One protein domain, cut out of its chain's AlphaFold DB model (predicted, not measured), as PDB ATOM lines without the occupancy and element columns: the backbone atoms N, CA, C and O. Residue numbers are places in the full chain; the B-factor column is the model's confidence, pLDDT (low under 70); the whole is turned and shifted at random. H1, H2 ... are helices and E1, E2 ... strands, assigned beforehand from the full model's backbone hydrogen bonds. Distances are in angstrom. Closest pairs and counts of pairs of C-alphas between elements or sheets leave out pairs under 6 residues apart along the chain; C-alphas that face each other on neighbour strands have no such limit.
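AT A GLANCE: This is residues 21 to 74 and 82 to 116 of the 125 residues of an uncharacterized protein of Neisseriales bacterium (UniProt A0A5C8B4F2). One twisted sheet of four strands has the short helix H1 and the loop-like residues 24 to 40 over one face, while its other face is bare. The two long strands E1 and E2 run on past E3 and E4 at one end as an arm, and residues 61 to 74, with no named element, lie beyond it and add to the length. The printed part has 89 residues with one named helix and four named strands, in the order H1, E1, E2, E3, E4; the sheet's order is E1, E2, E3, E4, all antiparallel. The class is mostly strand, with under half of the residues in named elements. The whole is loose, with a radius of gyration of the C-alphas of 15.4 A and spans of 49 by 22 by 20 A.

HOW THE PARTS SIT: From the first printed residue, residues 21 to 22 make a short antiparallel pairing with residues 112 to 113 of E4, residues 108 to 115. Residues 30 to 31 pair likewise with residues 34 to 35. H1, residues 42 to 48, is on the sheet at a height over the sheet of 8.5 A. It lies over E2, residues 84 to 93, and runs along the strands, at 9 degrees to E2 on the local plane; their closest C-alphas, those of Ser 42 and Val 90, are 6.8 A apart. In H1 every O i to N i+4 pair is within hydrogen-bond range. E1, residues 50 to 60, is an edge strand, antiparallel to E2 at 165 degrees, with N 53 and O 91 within hydrogen-bond range at 2.8 A. E2, E3, residues 99 to 105, and E4 form a meander, each strand the antiparallel neighbour of the one before. The hairpin of E2 and E3 has N 90 and O 102 at 2.8 A, and that of E3 and E4 has N 103 and O 111 at 2.7 A. E1 and E4 are apart.

IN THESE COORDINATES: H1 begins with C-alpha 42 at (56.647, 56.068, 31.752) and is 10.0 A long. E1 is 31.4 A long and ends with C-alpha 60 at (63.309, 43.528, 47.362). E2 measures 29.5 A, E3 20.4 A and E4 21.5 A; E4 ends with C-alpha 115 at (41.076, 61.747, 39.741).

THE WHOLE: The two C-alphas farthest apart, those of Gly 33 and Asn 73, are 50.6 A apart. Residues 75 to 81, in the link from E1 to E2, are not printed, and C-alphas 74 and 82 are 16.1 A apart across this cut. The links H1 to E1, E2 to E3 and E3 to E4 are tight. The mean pLDDT of the printed part is 83.2; residues 60 to 74, 82 to 83 and 116 are under 70.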
ATOM      1  N   LYS A  21      40.656  53.451  40.424       90.38
ATOM      2  CA  LYS A  21      41.413  52.650  39.449       90.38
ATOM      3  C   LYS A  21      40.794  52.853  38.066       90.38
ATOM      4  O   LYS A  21      39.573  52.908  37.958       90.38
ATOM      5  N   VAL A  22      41.634  52.950  37.043       89.94
ATOM      6  CA  VAL A  22      41.198  53.066  35.650       89.94
ATOM      7  C   VAL A  22      41.980  52.101  34.779       89.94
ATOM      8  O   VAL A  22      43.171  51.880  35.009       89.94
ATOM      9  N   ASP A  23      41.282  51.560  33.795       88.06
ATOM     10  CA  ASP A  23      41.838  50.828  32.667       88.06
ATOM     11  C   ASP A  23      42.099  51.843  31.539       88.06
ATOM     12  O   ASP A  23      41.191  52.591  31.153       88.06
ATOM     13  N   LEU A  24      43.346  51.935  31.067       87.69
ATOM     14  CA  LEU A  24      43.704  52.904  30.028       87.69
ATOM     15  C   LEU A  24      43.227  52.463  28.643       87.69
ATOM     16  O   LEU A  24      42.999  53.308  27.784       87.69
ATOM     17  N   SER A  25      43.049  51.166  28.413       82.62
ATOM     18  CA  SER A  25      42.554  50.635  27.144       82.62
ATOM     19  C   SER A  25      41.083  50.996  26.919       82.62
ATOM     20  O   SER A  25      40.697  51.349  25.795       82.62
ATOM     21  N   GLN A  26      40.277  50.980  27.986       83.19
ATOM     22  CA  GLN A  26      38.852  51.332  27.944       83.19
ATOM     23  C   GLN A  26      38.592  52.846  27.920       83.19
ATOM     24  O   GLN A  26      37.634  53.302  27.294       83.19
ATOM     25  N   GLN A  27      39.428  53.639  28.592       80.69
ATOM     26  CA  GLN A  27      39.229  55.085  28.720       80.69
ATOM     27  C   GLN A  27      39.889  55.874  27.576       80.69
ATOM     28  O   GLN A  27      40.873  55.451  26.972       80.69
ATOM     29  N   LYS A  28      39.360  57.064  27.266       86.56
ATOM     30  CA  LYS A  28      39.873  57.943  26.192       86.56
ATOM     31  C   LYS A  28      40.856  58.998  26.715       86.56
ATOM     32  O   LYS A  28      40.745  60.169  26.372       86.56
ATOM     33  N   PHE A  29      41.803  58.602  27.562       91.69
ATOM     34  CA  PHE A  29      42.839  59.524  28.028       91.69
ATOM     35  C   PHE A  29      43.885  59.757  26.940       91.69
ATOM     36  O   PHE A  29      44.398  58.800  26.354       91.69
ATOM     37  N   THR A  30      44.234  61.019  26.706       95.00
ATOM     38  CA  THR A  30      45.276  61.405  25.752       95.00
ATOM     39  C   THR A  30      46.282  62.365  26.377       95.00
ATOM     40  O   THR A  30      45.973  63.075  27.340       95.00
ATOM     41  N   CYS A  31      47.489  62.381  25.820       95.06
ATOM     42  CA  CYS A  31      48.492  63.413  26.062       95.06
ATOM     43  C   CYS A  31      49.051  63.896  24.723       95.06
ATOM     44  O   CYS A  31      49.582  63.084  23.965       95.06
ATOM     45  N   LYS A  32      48.930  65.195  24.421       94.94
ATOM     46  CA  LYS A  32      49.229  65.767  23.091       94.94
ATOM     47  C   LYS A  32      48.542  64.988  21.954       94.94
ATOM     48  O   LYS A  32      49.129  64.766  20.901       94.94
ATOM     49  N   GLY A  33      47.316  64.516  22.184       91.31
ATOM     50  CA  GLY A  33      46.559  63.713  21.217       91.31
ATOM     51  C   GLY A  33      46.974  62.239  21.117       91.31
ATOM     52  O   GLY A  33      46.280  61.461  20.464       91.31
ATOM     53  N   ILE A  34      48.042  61.805  21.795       92.94
ATOM     54  CA  ILE A  34      48.440  60.392  21.845       92.94
ATOM     55  C   ILE A  34      47.569  59.669  22.869       92.94
ATOM     56  O   ILE A  34      47.589  60.010  24.054       92.94
ATOM     57  N   LYS A  35      46.823  58.649  22.427       93.94
ATOM     58  CA  LYS A  35      46.003  57.812  23.312       93.94
ATOM     59  C   LYS A  35      46.888  57.000  24.259       93.94
ATOM     60  O   LYS A  35      47.789  56.282  23.824       93.94
ATOM     61  N   LEU A  36      46.596  57.088  25.553       93.00
ATOM     62  CA  LEU A  36      47.232  56.251  26.566       93.00
ATOM     63  C   LEU A  36      46.587  54.861  26.561       93.00
ATOM     64  O   LEU A  36      45.378  54.728  26.403       93.00
ATOM     65  N   THR A  37      47.401  53.825  26.727       93.69
ATOM     66  CA  THR A  37      46.985  52.416  26.749       93.69
ATOM     67  C   THR A  37      47.742  51.682  27.848       93.69
ATOM     68  O   THR A  37      48.697  52.220  28.413       93.69
ATOM     69  N   ASP A  38      47.400  50.422  28.110       90.06
ATOM     70  CA  ASP A  38      48.124  49.637  29.119       90.06
ATOM     71  C   ASP A  38      49.580  49.320  28.725       90.06
ATOM     72  O   ASP A  38      50.381  48.892  29.553       90.06
ATOM     73  N   LYS A  39      49.951  49.582  27.464       90.94
ATOM     74  CA  LYS A  39      51.325  49.474  26.952       90.94
ATOM     75  C   LYS A  39      52.109  50.786  27.046       90.94
ATOM     76  O   LYS A  39      53.289  50.816  26.705       90.94
ATOM     77  N   THR A  40      51.482  51.880  27.475       92.00
ATOM     78  CA  THR A  40      52.142  53.183  27.577       92.00
ATOM     79  C   THR A  40      53.234  53.149  28.645       92.00
ATOM     80  O   THR A  40      52.963  52.953  29.831       92.00
ATOM     81  N   THR A  41      54.472  53.408  28.230       93.12
ATOM     82  CA  THR A  41      55.631  53.482  29.122       93.12
ATOM     83  C   THR A  41      55.684  54.814  29.871       93.12
ATOM     84  O   THR A  41      55.130  55.830  29.439       93.12
ATOM     85  N   SER A  42      56.402  54.838  30.993       91.31
ATOM     86  CA  SER A  42      56.647  56.068  31.752       91.31
ATOM     87  C   SER A  42      57.400  57.130  30.941       91.31
ATOM     88  O   SER A  42      57.160  58.325  31.127       91.31
ATOM     89  N   ALA A  43      58.253  56.711  30.001       92.12
ATOM     90  CA  ALA A  43      58.937  57.598  29.065       92.12
ATOM     91  C   ALA A  43      57.946  58.324  28.139       92.12
ATOM     92  O   ALA A  43      58.009  59.549  28.027       92.12
ATOM     93  N   ILE A  44      56.975  57.601  27.558       93.19
ATOM     94  CA  ILE A  44      55.927  58.201  26.715       93.19
ATOM     95  C   ILE A  44      55.136  59.241  27.515       93.19
ATOM     96  O   ILE A  44      54.896  60.340  27.017       93.19
ATOM     97  N   ILE A  45      54.781  58.941  28.768       94.44
ATOM     98  CA  ILE A  45      54.090  59.903  29.642       94.44
ATOM     99  C   ILE A  45      54.959  61.138  29.881       94.44
ATOM    100  O   ILE A  45      54.477  62.258  29.744       94.44
ATOM    101  N   SER A  46      56.237  60.946  30.205       93.94
ATOM    102  CA  SER A  46      57.164  62.036  30.541       93.94
ATOM    103  C   SER A  46      57.397  63.007  29.383       93.94
ATOM    104  O   SER A  46      57.558  64.201  29.615       93.94
ATOM    105  N   GLN A  47      57.367  62.521  28.143       95.31
ATOM    106  CA  GLN A  47      57.580  63.338  26.944       95.31
ATOM    107  C   GLN A  47      56.304  64.047  26.454       95.31
ATOM    108  O   GLN A  47      56.366  65.121  25.840       95.31
ATOM    109  N   ASN A  48      55.133  63.452  26.708       96.12
ATOM    110  CA  ASN A  48      53.887  63.880  26.072       96.12
ATOM    111  C   ASN A  48      52.886  64.527  27.030       96.12
ATOM    112  O   ASN A  48      52.117  65.382  26.599       96.12
ATOM    113  N   CYS A  49      52.880  64.166  28.312       95.81
ATOM    114  CA  CYS A  49      51.892  64.660  29.268       95.81
ATOM    115  C   CYS A  49      52.353  65.931  29.998       95.81
ATOM    116  O   CYS A  49      53.535  66.278  30.021       95.81
ATOM    117  N   LYS A  50      51.407  66.632  30.630       93.50
ATOM    118  CA  LYS A  50      51.680  67.867  31.381       93.50
ATOM    119  C   LYS A  50      51.972  67.577  32.854       93.50
ATOM    120  O   LYS A  50      51.388  66.668  33.450       93.50
ATOM    121  N   ASN A  51      52.832  68.402  33.453       94.81
ATOM    122  CA  ASN A  51      53.174  68.407  34.883       94.81
ATOM    123  C   ASN A  51      53.573  67.023  35.421       94.81
ATOM    124  O   ASN A  51      53.120  66.599  36.491       94.81
ATOM    125  N   VAL A  52      54.405  66.315  34.657       95.94
ATOM    126  CA  VAL A  52      54.825  64.957  34.991       95.94
ATOM    127  C   VAL A  52      55.755  64.976  36.201       95.94
ATOM    128  O   VAL A  52      56.742  65.704  36.243       95.94
ATOM    129  N   LYS A  53      55.438  64.153  37.199       96.25
ATOM    130  CA  LYS A  53      56.267  63.896  38.378       96.25
ATOM    131  C   LYS A  53      56.531  62.405  38.479       96.25
ATOM    132  O   LYS A  53      55.590  61.628  38.649       96.25
ATOM    133  N   VAL A  54      57.801  62.032  38.420       94.44
ATOM    134  CA  VAL A  54      58.260  60.646  38.521       94.44
ATOM    135  C   VAL A  54      58.890  60.432  39.894       94.44
ATOM    136  O   VAL A  54      59.697  61.239  40.345       94.44
ATOM    137  N   LYS A  55      58.500  59.354  40.572       92.62
ATOM    138  CA  LYS A  55      59.172  58.836  41.766       92.62
ATOM    139  C   LYS A  55      59.542  57.386  41.514       92.62
ATOM    140  O   LYS A  55      58.682  56.632  41.063       92.62
ATOM    141  N   THR A  56      60.780  57.021  41.797       89.06
ATOM    142  CA  THR A  56      61.286  55.662  41.616       89.06
ATOM    143  C   THR A  56      61.741  55.134  42.962       89.06
ATOM    144  O   THR A  56      62.498  55.800  43.658       89.06
ATOM    145  N   ASP A  57      61.287  53.935  43.288       84.19
ATOM    146  CA  ASP A  57      61.624  53.184  44.484       84.19
ATOM    147  C   ASP A  57      62.112  51.793  44.054       84.19
ATOM    148  O   ASP A  57      61.736  51.278  42.997       84.19
ATOM    149  N   LYS A  58      62.955  51.160  44.868       80.12
ATOM    150  CA  LYS A  58      63.358  49.760  44.678       80.12
ATOM    151  C   LYS A  58      62.779  48.934  45.818       80.12
ATOM    152  O   LYS A  58      62.833  49.354  46.970       80.12
ATOM    153  N   GLN A  59      62.208  47.780  45.500       70.75
ATOM    154  CA  GLN A  59      61.658  46.846  46.476       70.75
ATOM    155  C   GLN A  59      62.293  45.476  46.276       70.75
ATOM    156  O   GLN A  59      62.209  44.909  45.191       70.75
ATOM    157  N   ILE A  60      62.882  44.928  47.332       65.00
ATOM    158  CA  ILE A  60      63.309  43.528  47.362       65.00
ATOM    159  C   ILE A  60      62.038  42.680  47.481       65.00
ATOM    160  O   ILE A  60      61.265  42.844  48.426       65.00
ATOM    161  N   THR A  61      61.760  41.850  46.479       63.66
ATOM    162  CA  THR A  61      60.556  41.005  46.415       63.66
ATOM    163  C   THR A  61      60.818  39.555  46.808       63.66
ATOM    164  O   THR A  61      59.860  38.854  47.116       63.66
ATOM    165  N   SER A  62      62.081  39.119  46.815       59.66
ATOM    166  CA  SER A  62      62.531  37.830  47.357       59.66
ATOM    167  C   SER A  62      64.037  37.870  47.667       59.66
ATOM    168  O   SER A  62      64.722  38.808  47.249       59.66
ATOM    169  N   GLY A  63      64.540  36.859  48.377       53.53
ATOM    170  CA  GLY A  63      65.938  36.736  48.804       53.53
ATOM    171  C   GLY A  63      66.211  37.286  50.206       53.53
ATOM    172  O   GLY A  63      65.406  38.041  50.761       53.53
ATOM    173  N   HIS A  64      67.373  36.901  50.738       53.59
ATOM    174  CA  HIS A  64      67.863  36.972  52.128       53.59
ATOM    175  C   HIS A  64      67.581  38.269  52.933       53.59
ATOM    176  O   HIS A  64      67.566  38.248  54.154       53.59
ATOM    177  N   ASN A  65      67.276  39.400  52.284       47.75
ATOM    178  CA  ASN A  65      67.105  40.710  52.933       47.75
ATOM    179  C   ASN A  65      65.693  41.319  52.801       47.75
ATOM    180  O   ASN A  65      65.493  42.507  53.054       47.75
ATOM    181  N   ALA A  66      64.687  40.540  52.391       47.62
ATOM    182  CA  ALA A  66      63.304  41.032  52.353       47.62
ATOM    183  C   ALA A  66      62.675  41.167  53.759       47.62
ATOM    184  O   ALA A  66      61.743  41.960  53.936       47.62
ATOM    185  N   GLY A  67      63.173  40.398  54.737       44.28
ATOM    186  CA  GLY A  67      62.682  40.353  56.120       44.28
ATOM    187  C   GLY A  67      63.170  41.509  56.997       44.28
ATOM    188  O   GLY A  67      62.362  42.099  57.716       44.28
ATOM    189  N   ASP A  68      64.437  41.914  56.861       46.09
ATOM    190  CA  ASP A  68      65.046  42.970  57.690       46.09
ATOM    191  C   ASP A  68      64.435  44.366  57.425       46.09
ATOM    192  O   ASP A  68      64.426  45.254  58.271       46.09
ATOM    193  N   LEU A  69      63.785  44.536  56.265       48.91
ATOM    194  CA  LEU A  69      63.026  45.743  55.912       48.91
ATOM    195  C   LEU A  69      61.519  45.655  56.233       48.91
ATOM    196  O   LEU A  69      60.796  46.634  56.024       48.91
ATOM    197  N   ARG A  70      61.007  44.499  56.687       47.12
ATOM    198  CA  ARG A  70      59.564  44.266  56.941       47.12
ATOM    199  C   ARG A  70      59.219  43.742  58.339       47.12
ATOM    200  O   ARG A  70      58.030  43.602  58.616       47.12
ATOM    201  N   GLY A  71      60.197  43.509  59.217       41.25
ATOM    202  CA  GLY A  71      59.962  43.197  60.633       41.25
ATOM    203  C   GLY A  71      59.204  41.888  60.875       41.25
ATOM    204  O   GLY A  71      58.325  41.850  61.734       41.25
ATOM    205  N   SER A  72      59.486  40.827  60.111       43.59
ATOM    206  CA  SER A  72      58.846  39.521  60.323       43.59
ATOM    207  C   SER A  72      59.819  38.357  60.130       43.59
ATOM    208  O   SER A  72      60.555  38.302  59.148       43.59
ATOM    209  N   ASN A  73      59.788  37.445  61.099       44.72
ATOM    210  CA  ASN A  73      60.814  36.463  61.449       44.72
ATOM    211  C   ASN A  73      60.582  35.079  60.805       44.72
ATOM    212  O   ASN A  73      60.626  34.065  61.495       44.72
ATOM    213  N   LEU A  74      60.201  35.023  59.523       46.28
ATOM    214  CA  LEU A  74      59.704  33.783  58.904       46.28
ATOM    215  C   LEU A  74      60.089  33.653  57.423       46.28
ATOM    216  O   LEU A  74      59.202  33.742  56.577       46.28
ATOM    217  N   PRO A  82      68.851  37.896  45.450       62.78
ATOM    218  CA  PRO A  82      67.621  38.617  45.750       62.78
ATOM    219  C   PRO A  82      66.945  39.153  44.484       62.78
ATOM    220  O   PRO A  82      67.551  39.865  43.680       62.78
ATOM    221  N   THR A  83      65.644  38.890  44.334       67.75
ATOM    222  CA  THR A  83      64.857  39.513  43.265       67.75
ATOM    223  C   THR A  83      64.509  40.939  43.672       67.75
ATOM    224  O   THR A  83      63.763  41.162  44.629       67.75
ATOM    225  N   VAL A  84      65.011  41.922  42.922       71.25
ATOM    226  CA  VAL A  84      64.717  43.346  43.130       71.25
ATOM    227  C   VAL A  84      63.722  43.829  42.081       71.25
ATOM    228  O   VAL A  84      64.005  43.831  40.884       71.25
ATOM    229  N   ALA A  85      62.557  44.291  42.527       78.19
ATOM    230  CA  ALA A  85      61.592  44.981  41.690       78.19
ATOM    231  C   ALA A  85      61.828  46.497  41.715       78.19
ATOM    232  O   ALA A  85      61.875  47.123  42.774       78.19
ATOM    233  N   THR A  86      61.897  47.114  40.539       85.25
ATOM    234  CA  THR A  86      61.866  48.575  40.403       85.25
ATOM    235  C   THR A  86      60.415  49.030  40.351       85.25
ATOM    236  O   THR A  86      59.655  48.612  39.477       85.25
ATOM    237  N   LEU A  87      60.011  49.877  41.291       88.69
ATOM    238  CA  LEU A  87      58.677  50.459  41.363       88.69
ATOM    239  C   LEU A  87      58.755  51.924  40.957       88.69
ATOM    240  O   LEU A  87      59.490  52.704  41.551       88.69
ATOM    241  N   GLN A  88      57.966  52.330  39.973       92.31
ATOM    242  CA  GLN A  88      57.933  53.720  39.540       92.31
ATOM    243  C   GLN A  88      56.512  54.258  39.589       92.31
ATOM    244  O   GLN A  88      55.563  53.645  39.110       92.31
ATOM    245  N   LYS A  89      56.354  55.438  40.172       95.19
ATOM    246  CA  LYS A  89      55.097  56.169  40.254       95.19
ATOM    247  C   LYS A  89      55.202  57.432  39.416       95.19
ATOM    248  O   LYS A  89      56.010  58.309  39.706       95.19
ATOM    249  N   VAL A  90      54.323  57.553  38.432       96.12
ATOM    250  CA  VAL A  90      54.253  58.687  37.511       96.12
ATOM    251  C   VAL A  90      52.924  59.402  37.711       96.12
ATOM    252  O   VAL A  90      51.859  58.806  37.561       96.12
ATOM    253  N   SER A  91      52.967  60.675  38.093       96.19
ATOM    254  CA  SER A  91      51.787  61.528  38.253       96.19
ATOM    255  C   SER A  91      51.784  62.614  37.190       96.19
ATOM    256  O   SER A  91      52.807  63.260  37.014       96.19
ATOM    257  N   PHE A  92      50.666  62.822  36.503       95.88
ATOM    258  CA  PHE A  92      50.596  63.710  35.339       95.88
ATOM    259  C   PHE A  92      49.156  64.145  35.054       95.88
ATOM    260  O   PHE A  92      48.212  63.588  35.619       95.88
ATOM    261  N   TYR A  93      48.998  65.129  34.172       94.62
ATOM    262  CA  TYR A  93      47.703  65.564  33.651       94.62
ATOM    263  C   TYR A  93      47.566  65.208  32.172       94.62
ATOM    264  O   TYR A  93      48.517  65.371  31.398       94.62
ATOM    265  N   THR A  94      46.383  64.724  31.812       93.81
ATOM    266  CA  THR A  94      45.953  64.425  30.440       93.81
ATOM    267  C   THR A  94      45.353  65.661  29.768       93.81
ATOM    268  O   THR A  94      45.133  66.691  30.414       93.81
ATOM    269  N   ASP A  95      45.104  65.579  28.462       92.44
ATOM    270  CA  ASP A  95      44.603  66.706  27.662       92.44
ATOM    271  C   ASP A  95      43.204  67.173  28.100       92.44
ATOM    272  O   ASP A  95      42.922  68.368  28.072       92.44
ATOM    273  N   ASP A  96      42.360  66.253  28.580       89.56
ATOM    274  CA  ASP A  96      41.034  66.523  29.162       89.56
ATOM    275  C   ASP A  96      41.100  67.111  30.590       89.56
ATOM    276  O   ASP A  96      40.075  67.306  31.242       89.56
ATOM    277  N   GLY A  97      42.305  67.363  31.109       89.81
ATOM    278  CA  GLY A  97      42.534  67.899  32.448       89.81
ATOM    279  C   GLY A  97      42.420  66.869  33.575       89.81
ATOM    280  O   GLY A  97      42.582  67.235  34.745       89.81
ATOM    281  N   SER A  98      42.178  65.588  33.271       90.50
ATOM    282  CA  SER A  98      42.158  64.531  34.284       90.50
ATOM    283  C   SER A  98      43.543  64.350  34.919       90.50
ATOM    284  O   SER A  98      44.582  64.397  34.261       90.50
ATOM    285  N   HIS A  99      43.578  64.142  36.240       93.25
ATOM    286  CA  HIS A  99      44.833  63.911  36.964       93.25
ATOM    287  C   HIS A  99      45.048  62.419  37.163       93.25
ATOM    288  O   HIS A  99      44.273  61.766  37.867       93.25
ATOM    289  N   LEU A 100      46.104  61.874  36.570       94.31
ATOM    290  CA  LEU A 100      46.415  60.453  36.642       94.31
ATOM    291  C   LEU A 100      47.643  60.188  37.519       94.31
ATOM    292  O   LEU A 100      48.571  60.996  37.645       94.31
ATOM    293  N   LYS A 101      47.631  59.014  38.151       95.56
ATOM    294  CA  LYS A 101      48.770  58.404  38.844       95.56
ATOM    295  C   LYS A 101      48.917  56.965  38.378       95.56
ATOM    296  O   LYS A 101      48.116  56.109  38.760       95.56
ATOM    297  N   CYS A 102      49.945  56.716  37.585       94.88
ATOM    298  CA  CYS A 102      50.294  55.401  37.076       94.88
ATOM    299  C   CYS A 102      51.483  54.821  37.841       94.88
ATOM    300  O   CYS A 102      52.367  55.545  38.296       94.88
ATOM    301  N   TYR A 103      51.451  53.512  38.030       94.06
ATOM    302  CA  TYR A 103      52.401  52.727  38.793       94.06
ATOM    303  C   TYR A 103      52.965  51.666  37.861       94.06
ATOM    304  O   TYR A 103      52.202  50.920  37.247       94.06
ATOM    305  N   TYR A 104      54.282  51.602  37.790       92.69
ATOM    306  CA  TYR A 104      55.045  50.672  36.983       92.69
ATOM    307  C   TYR A 104      55.835  49.749  37.902       92.69
ATOM    308  O   TYR A 104      56.322  50.180  38.950       92.69
ATOM    309  N   ARG A 105      55.949  48.486  37.507       90.62
ATOM    310  CA  ARG A 105      56.811  47.487  38.138       90.62
ATOM    311  C   ARG A 105      57.708  46.910  37.052       90.62
ATOM    312  O   ARG A 105      57.186  46.338  36.099       90.62
ATOM    313  N   ASN A 106      59.022  47.052  37.202       88.81
ATOM    314  CA  ASN A 106      60.016  46.638  36.205       88.81
ATOM    315  C   ASN A 106      59.646  47.164  34.806       88.81
ATOM    316  O   ASN A 106      59.470  46.388  33.870       88.81
ATOM    317  N   ASP A 107      59.384  48.472  34.725       86.19
ATOM    318  CA  ASP A 107      58.991  49.219  33.516       86.19
ATOM    319  C   ASP A 107      57.662  48.819  32.853       86.19
ATOM    320  O   ASP A 107      57.218  49.459  31.897       86.19
ATOM    321  N   LYS A 108      56.951  47.829  33.399       90.31
ATOM    322  CA  LYS A 108      55.615  47.431  32.945       90.31
ATOM    323  C   LYS A 108      54.542  48.146  33.743       90.31
ATOM    324  O   LYS A 108      54.633  48.245  34.969       90.31
ATOM    325  N   LEU A 109      53.504  48.628  33.060       91.62
ATOM    326  CA  LEU A 109      52.376  49.253  33.734       91.62
ATOM    327  C   LEU A 109      51.673  48.222  34.624       91.62
ATOM    328  O   LEU A 109      51.211  47.187  34.160       91.62
ATOM    329  N   TYR A 110      51.594  48.522  35.916       89.69
ATOM    330  CA  TYR A 110      50.932  47.681  36.911       89.69
ATOM    331  C   TYR A 110      49.529  48.196  37.239       89.69
ATOM    332  O   TYR A 110      48.607  47.419  37.483       89.69
ATOM    333  N   LYS A 111      49.362  49.522  37.309       92.50
ATOM    334  CA  LYS A 111      48.102  50.146  37.724       92.50
ATOM    335  C   LYS A 111      48.068  51.618  37.360       92.50
ATOM    336  O   LYS A 111      49.017  52.328  37.667       92.50
ATOM    337  N   CYS A 112      46.932  52.115  36.890       93.19
ATOM    338  CA  CYS A 112      46.655  53.549  36.856       93.19
ATOM    339  C   CYS A 112      45.455  53.898  37.727       93.19
ATOM    340  O   CYS A 112      44.525  53.113  37.929       93.19
ATOM    341  N   LYS A 113      45.501  55.100  38.291       93.44
ATOM    342  CA  LYS A 113      44.367  55.711  38.965       93.44
ATOM    343  C   LYS A 113      44.117  57.096  38.398       93.44
ATOM    344  O   LYS A 113      45.078  57.830  38.178       93.44
ATOM    345  N   ALA A 114      42.856  57.462  38.239       91.50
ATOM    346  CA  ALA A 114      42.456  58.797  37.833       91.50
ATOM    347  C   ALA A 114      41.736  59.509  38.978       91.50
ATOM    348  O   ALA A 114      40.973  58.918  39.746       91.50
ATOM    349  N   LYS A 115      41.971  60.810  39.082       87.00
ATOM    350  CA  LYS A 115      41.076  61.747  39.741       87.00
ATOM    351  C   LYS A 115      40.332  62.447  38.616       87.00
ATOM    352  O   LYS A 115      40.963  63.151  37.827       87.00
ATOM    353  N   LYS A 116      39.014  62.240  38.530       68.62
ATOM    354  CA  LYS A 116      38.194  63.035  37.610       68.62
ATOM    355  C   LYS A 116      38.438  64.507  37.931       68.62
ATOM    356  O   LYS A 116      38.358  64.900  39.101       68.62
TER     357      LYS A 116